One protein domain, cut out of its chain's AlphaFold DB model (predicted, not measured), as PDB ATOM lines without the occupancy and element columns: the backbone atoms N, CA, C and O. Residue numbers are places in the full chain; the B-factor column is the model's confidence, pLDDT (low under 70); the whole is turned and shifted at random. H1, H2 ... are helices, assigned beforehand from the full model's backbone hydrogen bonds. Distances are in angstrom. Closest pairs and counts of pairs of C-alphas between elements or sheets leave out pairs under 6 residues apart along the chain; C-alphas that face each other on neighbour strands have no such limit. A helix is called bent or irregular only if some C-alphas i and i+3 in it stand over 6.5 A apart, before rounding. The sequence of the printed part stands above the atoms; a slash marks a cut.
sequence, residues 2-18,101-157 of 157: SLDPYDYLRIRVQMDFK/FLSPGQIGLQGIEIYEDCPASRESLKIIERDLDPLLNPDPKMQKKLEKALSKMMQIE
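AT A GLANCE: This is residues 2 to 18 and 101 to 157 of the 157 residues of a protein of uncultured archaeon (UniProt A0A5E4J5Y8). The long, sharply kinked helix H2 and the helix H3, joined by a tight turn, form three sides of a horseshoe round H1, which sits in the middle and packs on both of them. Residues 101 to 118, a long stretch with no named element, run past H1 and lead into H2. The 74 printed residues hold three named helices, H1, H2 and H3 in chain order, and no named strand, and the class is all helix. The whole is compact, with a radius of gyration of the C-alphas of 11.9 A, and rounded, spanning 30 by 29 by 22 A along its three main axes.

HOW THE PARTS SIT: H2, residues 119 to 136, is the longest helix by residues, and it has a kink of 80 degrees near residue 130. It is irregular there: C-alphas 130 and 133 are 8.6 A apart, where about 5 A is the distance in a regular helix, and its line is a rough one. H2 touches H1, residues 5 to 16, and their closest C-alphas are those of Pro 5 and Leu 136, 4.6 A apart. These two helices run opposite ways at a steep tilt of 46 degrees, with their centres 9.6 A apart. H1 also touches H3, residues 140 to 153, and here the closest C-alphas are those of Ile 11 and Leu 146, 6.3 A apart. H1 and H3 run the same way at a steep tilt of 63 degrees, with their centres 9.8 A apart. H2 and H3 are apart, although a tight link of 3 residues joins them. In H1 and H3 every O i to N i+4 pair is within hydrogen-bond range, and in H2 10 of 14 are.

IN THESE COORDINATES: H2 measures 22.9 A from its first to its last C-alpha, beginning at C-alpha 119 at (-51.528, -19.069, 19.971). H1 measures 17.0 A and begins at C-alpha 5 at (-27.757, -17.284, 13.254). H3 measures 19.9 A and ends at C-alpha 153 at (-38.064, -2.127, 15.394).

THE WHOLE: The two C-alphas farthest apart are those of Arg 130 and Glu 157, at 36.0 A. Residues 19 to 100 are cut out and not printed, and C-alphas 18 and 101 are 11.5 A apart across the cut. The link from H1 to H2 is the link across this cut. The C-alphas of residues 101 to 118 lie 6 to 18 A from the mean of all C-alphas. The mean pLDDT of the printed part is 88.9, and residues 155 to 157, which end at the chain's last residue, are under 70.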
ATOM      1  N   SER A   2     -22.221  -8.184  16.287       78.00
ATOM      2  CA  SER A   2     -22.563  -9.012  15.125       78.00
ATOM      3  C   SER A   2     -23.725  -9.922  15.505       78.00
ATOM      4  O   SER A   2     -23.663 -10.537  16.566       78.00
ATOM      5  N   LEU A   3     -24.760  -9.978  14.671       86.94
ATOM      6  CA  LEU A   3     -25.887 -10.887  14.871       86.94
ATOM      7  C   LEU A   3     -25.441 -12.332  14.636       86.94
ATOM      8  O   LEU A   3     -24.692 -12.598  13.691       86.94
ATOM      9  N   ASP A   4     -25.904 -13.248  15.479       89.81
ATOM     10  CA  ASP A   4     -25.703 -14.684  15.293       89.81
ATOM     11  C   ASP A   4     -26.829 -15.319  14.430       89.81
ATOM     12  O   ASP A   4     -27.819 -14.655  14.098       89.81
ATOM     13  N   PRO A   5     -26.707 -16.596  14.014       91.00
ATOM     14  CA  PRO A   5     -27.757 -17.284  13.254       91.00
ATOM     15  C   PRO A   5     -29.141 -17.282  13.925       91.00
ATOM     16  O   PRO A   5     -30.167 -17.161  13.251       91.00
ATOM     17  N   TYR A   6     -29.197 -17.383  15.255       92.25
ATOM     18  CA  TYR A   6     -30.452 -17.367  16.003       92.25
ATOM     19  C   TYR A   6     -31.050 -15.964  16.100       92.25
ATOM     20  O   TYR A   6     -32.274 -15.830  16.124       92.25
ATOM     21  N   ASP A   7     -30.236 -14.912  16.082       91.56
ATOM     22  CA  ASP A   7     -30.733 -13.547  15.950       91.56
ATOM     23  C   ASP A   7     -31.454 -13.361  14.615       91.56
ATOM     24  O   ASP A   7     -32.568 -12.836  14.590       91.56
ATOM     25  N   TYR A   8     -30.889 -13.849  13.506       92.19
ATOM     26  CA  TYR A   8     -31.575 -13.798  12.211       92.19
ATOM     27  C   TYR A   8     -32.897 -14.566  12.214       92.19
ATOM     28  O   TYR A   8     -33.905 -14.034  11.733       92.19
ATOM     29  N   LEU A   9     -32.912 -15.761  12.812       93.69
ATOM     30  CA  LEU A   9     -34.129 -16.541  13.017       93.69
ATOM     31  C   LEU A   9     -35.177 -15.728  13.795       93.69
ATOM     32  O   LEU A   9     -36.291 -15.542  13.304       93.69
ATOM     33  N   ARG A  10     -34.826 -15.174  14.963       94.00
ATOM     34  CA  ARG A  10     -35.734 -14.366  15.798       94.00
ATOM     35  C   ARG A  10     -36.273 -13.150  15.065       94.00
ATOM     36  O   ARG A  10     -37.479 -12.913  15.086       94.00
ATOM     37  N   ILE A  11     -35.403 -12.389  14.395       93.19
ATOM     38  CA  ILE A  11     -35.805 -11.202  13.632       93.19
ATOM     39  C   ILE A  11     -36.807 -11.610  12.566       93.19
ATOM     40  O   ILE A  11     -37.853 -10.976  12.422       93.19
ATOM     41  N   ARG A  12     -36.509 -12.678  11.823       93.50
ATOM     42  CA  ARG A  12     -37.363 -13.096  10.723       93.50
ATOM     43  C   ARG A  12     -38.722 -13.581  11.216       93.50
ATOM     44  O   ARG A  12     -39.745 -13.129  10.706       93.50
ATOM     45  N   VAL A  13     -38.737 -14.440  12.229       94.44
ATOM     46  CA  VAL A  13     -39.979 -14.948  12.817       94.44
ATOM     47  C   VAL A  13     -40.791 -13.801  13.421       94.44
ATOM     48  O   VAL A  13     -42.003 -13.742  13.221       94.44
ATOM     49  N   GLN A  14     -40.149 -12.838  14.088       94.44
ATOM     50  CA  GLN A  14     -40.833 -11.668  14.639       94.44
ATOM     51  C   GLN A  14     -41.417 -10.756  13.552       94.44
ATOM     52  O   GLN A  14     -42.482 -10.171  13.750       94.44
ATOM     53  N   MET A  15     -40.755 -10.622  12.401       92.81
ATOM     54  CA  MET A  15     -41.296  -9.864  11.269       92.81
ATOM     55  C   MET A  15     -42.564 -10.500  10.695       92.81
ATOM     56  O   MET A  15     -43.468  -9.777  10.270       92.81
ATOM     57  N   ASP A  16     -42.621 -11.831  10.676       92.94
ATOM     58  CA  ASP A  16     -43.763 -12.585  10.160       92.94
ATOM     59  C   ASP A  16     -44.867 -12.771  11.229       92.94
ATOM     60  O   ASP A  16     -46.024 -13.045  10.896       92.94
ATOM     61  N   PHE A  17     -44.544 -12.550  12.511       94.81
ATOM     62  CA  PHE A  17     -45.459 -12.683  13.644       94.81
ATOM     63  C   PHE A  17     -46.638 -11.700  13.589       94.81
ATOM     64  O   PHE A  17     -46.491 -10.484  13.424       94.81
ATOM     65  N   LYS A  18     -47.844 -12.223  13.838       94.56
ATOM     66  CA  LYS A  18     -49.081 -11.440  13.942       94.56
ATOM     67  C   LYS A  18     -49.793 -11.760  15.248       94.56
ATOM     68  O   LYS A  18     -50.276 -12.864  15.450       94.56
ATOM     69  N   PHE A 101     -40.531 -12.757  20.088       93.88
ATOM     70  CA  PHE A 101     -39.254 -13.364  19.688       93.88
ATOM     71  C   PHE A 101     -38.044 -12.420  19.723       93.88
ATOM     72  O   PHE A 101     -36.906 -12.870  19.679       93.88
ATOM     73  N   LEU A 102     -38.274 -11.110  19.828       92.06
ATOM     74  CA  LEU A 102     -37.241 -10.091  20.067       92.06
ATOM     75  C   LEU A 102     -37.359  -9.481  21.470       92.06
ATOM     76  O   LEU A 102     -36.919  -8.355  21.703       92.06
ATOM     77  N   SER A 103     -38.008 -10.179  22.406       86.19
ATOM     78  CA  SER A 103     -38.001  -9.762  23.807       86.19
ATOM     79  C   SER A 103     -36.603  -9.950  24.419       86.19
ATOM     80  O   SER A 103     -35.880 -10.860  24.000       86.19
ATOM     81  N   PRO A 104     -36.210  -9.141  25.423       76.44
ATOM     82  CA  PRO A 104     -34.893  -9.253  26.054       76.44
ATOM     83  C   PRO A 104     -34.553 -10.663  26.554       76.44
ATOM     84  O   PRO A 104     -33.398 -11.060  26.486       76.44
ATOM     85  N   GLY A 105     -35.553 -11.445  26.982       77.94
ATOM     86  CA  GLY A 105     -35.357 -12.823  27.441       77.94
ATOM     87  C   GLY A 105     -34.939 -13.821  26.356       77.94
ATOM     88  O   GLY A 105     -34.430 -14.881  26.696       77.94
ATOM     89  N   GLN A 106     -35.122 -13.506  25.068       82.50
ATOM     90  CA  GLN A 106     -34.714 -14.392  23.971       82.50
ATOM     91  C   GLN A 106     -33.368 -14.025  23.347       82.50
ATOM     92  O   GLN A 106     -32.726 -14.881  22.736       82.50
ATOM     93  N   ILE A 107     -32.951 -12.762  23.451       78.25
ATOM     94  CA  ILE A 107     -31.725 -12.278  22.813       78.25
ATOM     95  C   ILE A 107     -30.515 -12.959  23.470       78.25
ATOM     96  O   ILE A 107     -30.382 -12.958  24.691       78.25
ATOM     97  N   GLY A 108     -29.633 -13.542  22.655       76.50
ATOM     98  CA  GLY A 108     -28.424 -14.233  23.123       76.50
ATOM     99  C   GLY A 108     -28.610 -15.698  23.537       76.50
ATOM    100  O   GLY A 108     -27.634 -16.342  23.920       76.50
ATOM    101  N   LEU A 109     -29.820 -16.263  23.441       81.25
ATOM    102  CA  LEU A 109     -30.015 -17.707  23.622       81.25
ATOM    103  C   LEU A 109     -29.426 -18.501  22.440       81.25
ATOM    104  O   LEU A 109     -29.344 -18.013  21.315       81.25
ATOM    105  N   GLN A 110     -29.072 -19.768  22.649       81.88
ATOM    106  CA  GLN A 110     -28.814 -20.695  21.541       81.88
ATOM    107  C   GLN A 110     -30.113 -21.419  21.183       81.88
ATOM    108  O   GLN A 110     -30.352 -22.542  21.622       81.88
ATOM    109  N   GLY A 111     -30.990 -20.733  20.452       85.88
ATOM    110  CA  GLY A 111     -32.316 -21.239  20.097       85.88
ATOM    111  C   GLY A 111     -33.391 -20.160  20.054       85.88
ATOM    112  O   GLY A 111     -33.155 -18.996  20.370       85.88
ATOM    113  N   ILE A 112     -34.601 -20.558  19.680       90.06
ATOM    114  CA  ILE A 112     -35.797 -19.723  19.776       90.06
ATOM    115  C   ILE A 112     -36.777 -20.397  20.730       90.06
ATOM    116  O   ILE A 112     -37.036 -21.594  20.614       90.06
ATOM    117  N   GLU A 113     -37.299 -19.642  21.688       91.25
ATOM    118  CA  GLU A 113     -38.317 -20.150  22.601       91.25
ATOM    119  C   GLU A 113     -39.705 -19.898  22.003       91.25
ATOM    120  O   GLU A 113     -40.018 -18.791  21.545       91.25
ATOM    121  N   ILE A 114     -40.541 -20.934  22.010       92.81
ATOM    122  CA  ILE A 114     -41.955 -20.835  21.655       92.81
ATOM    123  C   ILE A 114     -42.753 -20.639  22.936       92.81
ATOM    124  O   ILE A 114     -42.687 -21.448  23.857       92.81
ATOM    125  N   TYR A 115     -43.546 -19.573  22.983       91.00
ATOM    126  CA  TYR A 115     -44.455 -19.342  24.099       91.00
ATOM    127  C   TYR A 115     -45.745 -20.121  23.850       91.00
ATOM    128  O   TYR A 115     -46.622 -19.644  23.127       91.00
ATOM    129  N   GLU A 116     -45.870 -21.301  24.457       89.81
ATOM    130  CA  GLU A 116     -47.014 -22.213  24.274       89.81
ATOM    131  C   GLU A 116     -48.371 -21.562  24.581       89.81
ATOM    132  O   GLU A 116     -49.358 -21.775  23.869       89.81
ATOM    133  N   ASP A 117     -48.413 -20.673  25.573       91.81
ATOM    134  CA  ASP A 117     -49.631 -19.943  25.922       91.81
ATOM    135  C   ASP A 117     -50.038 -18.940  24.827       91.81
ATOM    136  O   ASP A 117     -51.205 -18.571  24.703       91.81
ATOM    137  N   CYS A 118     -49.113 -18.500  23.970       94.38
ATOM    138  CA  CYS A 118     -49.414 -17.591  22.871       94.38
ATOM    139  C   CYS A 118     -49.818 -18.376  21.606       94.38
ATOM    140  O   CYS A 118     -48.958 -18.958  20.942       94.38
ATOM    141  N   PRO A 119     -51.094 -18.330  21.162       94.38
ATOM    142  CA  PRO A 119     -51.528 -19.069  19.971       94.38
ATOM    143  C   PRO A 119     -50.763 -18.658  18.705       94.38
ATOM    144  O   PRO A 119     -50.418 -19.514  17.902       94.38
ATOM    145  N   ALA A 120     -50.433 -17.371  18.564       94.94
ATOM    146  CA  ALA A 120     -49.641 -16.881  17.438       94.94
ATOM    147  C   ALA A 120     -48.176 -17.360  17.488       94.94
ATOM    148  O   ALA A 120     -47.568 -17.563  16.446       94.94
ATOM    149  N   SER A 121     -47.607 -17.556  18.685       94.88
ATOM    150  CA  SER A 121     -46.246 -18.093  18.828       94.88
ATOM    151  C   SER A 121     -46.205 -19.577  18.457       94.88
ATOM    152  O   SER A 121     -45.322 -19.988  17.711       94.88
ATOM    153  N   ARG A 122     -47.214 -20.359  18.868       94.06
ATOM    154  CA  ARG A 122     -47.361 -21.765  18.452       94.06
ATOM    155  C   ARG A 122     -47.524 -21.931  16.944       94.06
ATOM    156  O   ARG A 122     -47.032 -22.895  16.372       94.06
ATOM    157  N   GLU A 123     -48.199 -21.005  16.268       93.44
ATOM    158  CA  GLU A 123     -48.295 -21.047  14.804       93.44
ATOM    159  C   GLU A 123     -46.951 -20.782  14.119       93.44
ATOM    160  O   GLU A 123     -46.655 -21.412  13.100       93.44
ATOM    161  N   SER A 124     -46.108 -19.923  14.704       93.56
ATOM    162  CA  SER A 124     -44.748 -19.698  14.214       93.56
ATOM    163  C   SER A 124     -43.884 -20.961  14.262       93.56
ATOM    164  O   SER A 124     -43.033 -21.109  13.388       93.56
ATOM    165  N   LEU A 125     -44.119 -21.888  15.203       91.75
ATOM    166  CA  LEU A 125     -43.365 -23.147  15.300       91.75
ATOM    167  C   LEU A 125     -43.380 -23.920  13.976       91.75
ATOM    168  O   LEU A 125     -42.330 -24.324  13.496       91.75
ATOM    169  N   LYS A 126     -44.540 -24.023  13.316       87.38
ATOM    170  CA  LYS A 126     -44.664 -24.747  12.037       87.38
ATOM    171  C   LYS A 126     -43.808 -24.142  10.924       87.38
ATOM    172  O   LYS A 126     -43.323 -24.856  10.052       87.38
ATOM    173  N   ILE A 127     -43.669 -22.814  10.921       87.00
ATOM    174  CA  ILE A 127     -42.838 -22.097   9.946       87.00
ATOM    175  C   ILE A 127     -41.364 -22.343  10.264       87.00
ATOM    176  O   ILE A 127     -40.586 -22.624   9.358       87.00
ATOM    177  N   ILE A 128     -41.002 -22.277  11.547       91.88
ATOM    178  CA  ILE A 128     -39.637 -22.513  12.019       91.88
ATOM    179  C   ILE A 128     -39.195 -23.937  11.691       91.88
ATOM    180  O   ILE A 128     -38.143 -24.105  11.094       91.88
ATOM    181  N   GLU A 129     -39.997 -24.950  12.016       91.19
ATOM    182  CA  GLU A 129     -39.677 -26.359  11.752       91.19
ATOM    183  C   GLU A 129     -39.496 -26.646  10.259       91.19
ATOM    184  O   GLU A 129     -38.611 -27.408   9.877       91.19
ATOM    185  N   ARG A 130     -40.313 -26.020   9.403       89.94
ATOM    186  CA  ARG A 130     -40.230 -26.203   7.951       89.94
ATOM    187  C   ARG A 130     -39.003 -25.523   7.343       89.94
ATOM    188  O   ARG A 130     -38.383 -26.087   6.448       89.94
ATOM    189  N   ASP A 131     -38.683 -24.315   7.804       90.19
ATOM    190  CA  ASP A 131     -37.718 -23.422   7.157       90.19
ATOM    191  C   ASP A 131     -36.486 -23.142   8.046       90.19
ATOM    192  O   ASP A 131     -35.837 -22.109   7.888       90.19
ATOM    193  N   LEU A 132     -36.141 -24.030   8.986       90.25
ATOM    194  CA  LEU A 132     -35.118 -23.765  10.010       90.25
ATOM    195  C   LEU A 132     -33.759 -23.368   9.413       90.25
ATOM    196  O   LEU A 132     -33.222 -22.312   9.747       90.25
ATOM    197  N   ASP A 133     -33.224 -24.180   8.500       90.75
ATOM    198  CA  ASP A 133     -31.915 -23.949   7.882       90.75
ATOM    199  C   ASP A 133     -31.816 -22.600   7.145       90.75
ATOM    200  O   ASP A 133     -30.885 -21.839   7.434       90.75
ATOM    201  N   PRO A 134     -32.745 -22.239   6.232       89.62
ATOM    202  CA  PRO A 134     -32.702 -20.937   5.567       89.62
ATOM    203  C   PRO A 134     -33.033 -19.758   6.496       89.62
ATOM    204  O   PRO A 134     -32.662 -18.625   6.180       89.62
ATOM    205  N   LEU A 135     -33.715 -19.985   7.625       89.44
ATOM    206  CA  LEU A 135     -33.946 -18.953   8.640       89.44
ATOM    207  C   LEU A 135     -32.697 -18.679   9.489       89.44
ATOM    208  O   LEU A 135     -32.433 -17.519   9.804       89.44
ATOM    209  N   LEU A 136     -31.932 -19.720   9.831       91.25
ATOM    210  CA  LEU A 136     -30.654 -19.605  10.545       91.25
ATOM    211  C   LEU A 136     -29.548 -19.036   9.653       91.25
ATOM    212  O   LEU A 136     -28.704 -18.273  10.115       91.25
ATOM    213  N   ASN A 137     -29.559 -19.389   8.366       92.69
ATOM    214  CA  ASN A 137     -28.503 -19.042   7.420       92.69
ATOM    215  C   ASN A 137     -29.050 -18.233   6.231       92.69
ATOM    216  O   ASN A 137     -28.979 -18.688   5.085       92.69
ATOM    217  N   PRO A 138     -29.609 -17.031   6.465       93.06
ATOM    218  CA  PRO A 138     -30.109 -16.198   5.383       93.06
ATOM    219  C   PRO A 138     -28.970 -15.741   4.467       93.06
ATOM    220  O   PRO A 138     -27.860 -15.452   4.922       93.06
ATOM    221  N   ASP A 139     -29.263 -15.596   3.173       94.50
ATOM    222  CA  ASP A 139     -28.314 -15.031   2.211       94.50
ATOM    223  C   ASP A 139     -27.926 -13.570   2.568       94.50
ATOM    224  O   ASP A 139     -28.662 -12.883   3.289       94.50
ATOM    225  N   PRO A 140     -26.806 -13.030   2.044       94.94
ATOM    226  CA  PRO A 140     -26.340 -11.684   2.399       94.94
ATOM    227  C   PRO A 140     -27.333 -10.548   2.101       94.94
ATOM    228  O   PRO A 140     -27.298  -9.494   2.740       94.94
ATOM    229  N   LYS A 141     -28.222 -10.718   1.115       95.56
ATOM    230  CA  LYS A 141     -29.257  -9.724   0.795       95.56
ATOM    231  C   LYS A 141     -30.351  -9.749   1.858       95.56
ATOM    232  O   LYS A 141     -30.831  -8.688   2.268       95.56
ATOM    233  N   MET A 142     -30.743 -10.938   2.301       94.12
ATOM    234  CA  MET A 142     -31.701 -11.124   3.379       94.12
ATOM    235  C   MET A 142     -31.130 -10.656   4.720       94.12
ATOM    236  O   MET A 142     -31.831  -9.926   5.415       94.12
ATOM    237  N   GLN A 143     -29.867 -10.952   5.042       94.06
ATOM    238  CA  GLN A 143     -29.200 -10.452   6.257       94.06
ATOM    239  C   GLN A 143     -29.337  -8.931   6.393       94.06
ATOM    240  O   GLN A 143     -29.927  -8.447   7.356       94.06
ATOM    241  N   LYS A 144     -28.951  -8.172   5.357       94.06
ATOM    242  CA  LYS A 144     -29.098  -6.703   5.330       94.06
ATOM    243  C   LYS A 144     -30.543  -6.240   5.536       94.06
ATOM    244  O   LYS A 144     -30.799  -5.201   6.147       94.06
ATOM    245  N   LYS A 145     -31.516  -6.981   4.993       94.31
ATOM    246  CA  LYS A 145     -32.943  -6.680   5.173       94.31
ATOM    247  C   LYS A 145     -33.373  -6.897   6.627       94.31
ATOM    248  O   LYS A 145     -34.108  -6.058   7.149       94.31
ATOM    249  N   LEU A 146     -32.928  -7.986   7.252       93.25
ATOM    250  CA  LEU A 146     -33.225  -8.321   8.645       93.25
ATOM    251  C   LEU A 146     -32.570  -7.323   9.604       93.25
ATOM    252  O   LEU A 146     -33.261  -6.772  10.452       93.25
ATOM    253  N   GLU A 147     -31.299  -6.979   9.407       92.69
ATOM    254  CA  GLU A 147     -30.602  -5.941  10.182       92.69
ATOM    255  C   GLU A 147     -31.335  -4.594  10.124       92.69
ATOM    256  O   GLU A 147     -31.587  -3.955  11.147       92.69
ATOM    257  N   LYS A 148     -31.756  -4.174   8.922       92.25
ATOM    258  CA  LYS A 148     -32.539  -2.944   8.746       92.25
ATOM    259  C   LYS A 148     -33.896  -3.023   9.449       92.25
ATOM    260  O   LYS A 148     -34.365  -2.020   9.989       92.25
ATOM    261  N   ALA A 149     -34.547  -4.184   9.417       90.94
ATOM    262  CA  ALA A 149     -35.817  -4.394  10.100       90.94
ATOM    263  C   ALA A 149     -35.646  -4.333  11.622       90.94
ATOM    264  O   ALA A 149     -36.381  -3.588  12.268       90.94
ATOM    265  N   LEU A 150     -34.638  -5.019  12.168       90.12
ATOM    266  CA  LEU A 150     -34.285  -4.972  13.583       90.12
ATOM    267  C   LEU A 150     -34.001  -3.535  14.024       90.12
ATOM    268  O   LEU A 150     -34.627  -3.052  14.962       90.12
ATOM    269  N   SER A 151     -33.147  -2.817  13.287       88.56
ATOM    270  CA  SER A 151     -32.839  -1.409  13.555       88.56
ATOM    271  C   SER A 151     -34.099  -0.540  13.572       88.56
ATOM    272  O   SER A 151     -34.238   0.316  14.439       88.56
ATOM    273  N   LYS A 152     -35.057  -0.778  12.663       86.75
ATOM    274  CA  LYS A 152     -36.344  -0.065  12.631       86.75
ATOM    275  C   LYS A 152     -37.260  -0.422  13.810       86.75
ATOM    276  O   LYS A 152     -38.011   0.438  14.266       86.75
ATOM    277  N   MET A 153     -37.243  -1.669  14.270       84.56
ATOM    278  CA  MET A 153     -38.064  -2.127  15.394       84.56
ATOM    279  C   MET A 153     -37.509  -1.643  16.735       84.56
ATOM    280  O   MET A 153     -38.267  -1.113  17.541       84.56
ATOM    281  N   MET A 154     -36.194  -1.743  16.926       81.44
ATOM    282  CA  MET A 154     -35.470  -1.349  18.137       81.44
ATOM    283  C   MET A 154     -35.078   0.130  18.158       81.44
ATOM    284  O   MET A 154     -34.111   0.501  18.814       81.44
ATOM    285  N   GLN A 155     -35.780   1.002  17.434       68.12
ATOM    286  CA  GLN A 155     -35.507   2.435  17.504       68.12
ATOM    287  C   GLN A 155     -35.852   2.960  18.907       68.12
ATOM    288  O   GLN A 155     -36.988   3.356  19.161       68.12
ATOM    289  N   ILE A 156     -34.857   2.940  19.791       59.06
ATOM    290  CA  ILE A 156     -34.935   3.330  21.203       59.06
ATOM    291  C   ILE A 156     -34.794   4.859  21.372       59.06
ATOM    292  O   ILE A 156     -35.340   5.411  22.319       59.06
ATOM    293  N   GLU A 157     -34.165   5.549  20.406       42.25
ATOM    294  CA  GLU A 157     -33.863   7.002  20.436       42.25
ATOM    295  C   GLU A 157     -35.033   7.948  20.102       42.25
ATOM    296  O   GLU A 157     -35.346   8.129  18.901       42.25
TER     297      GLU A 157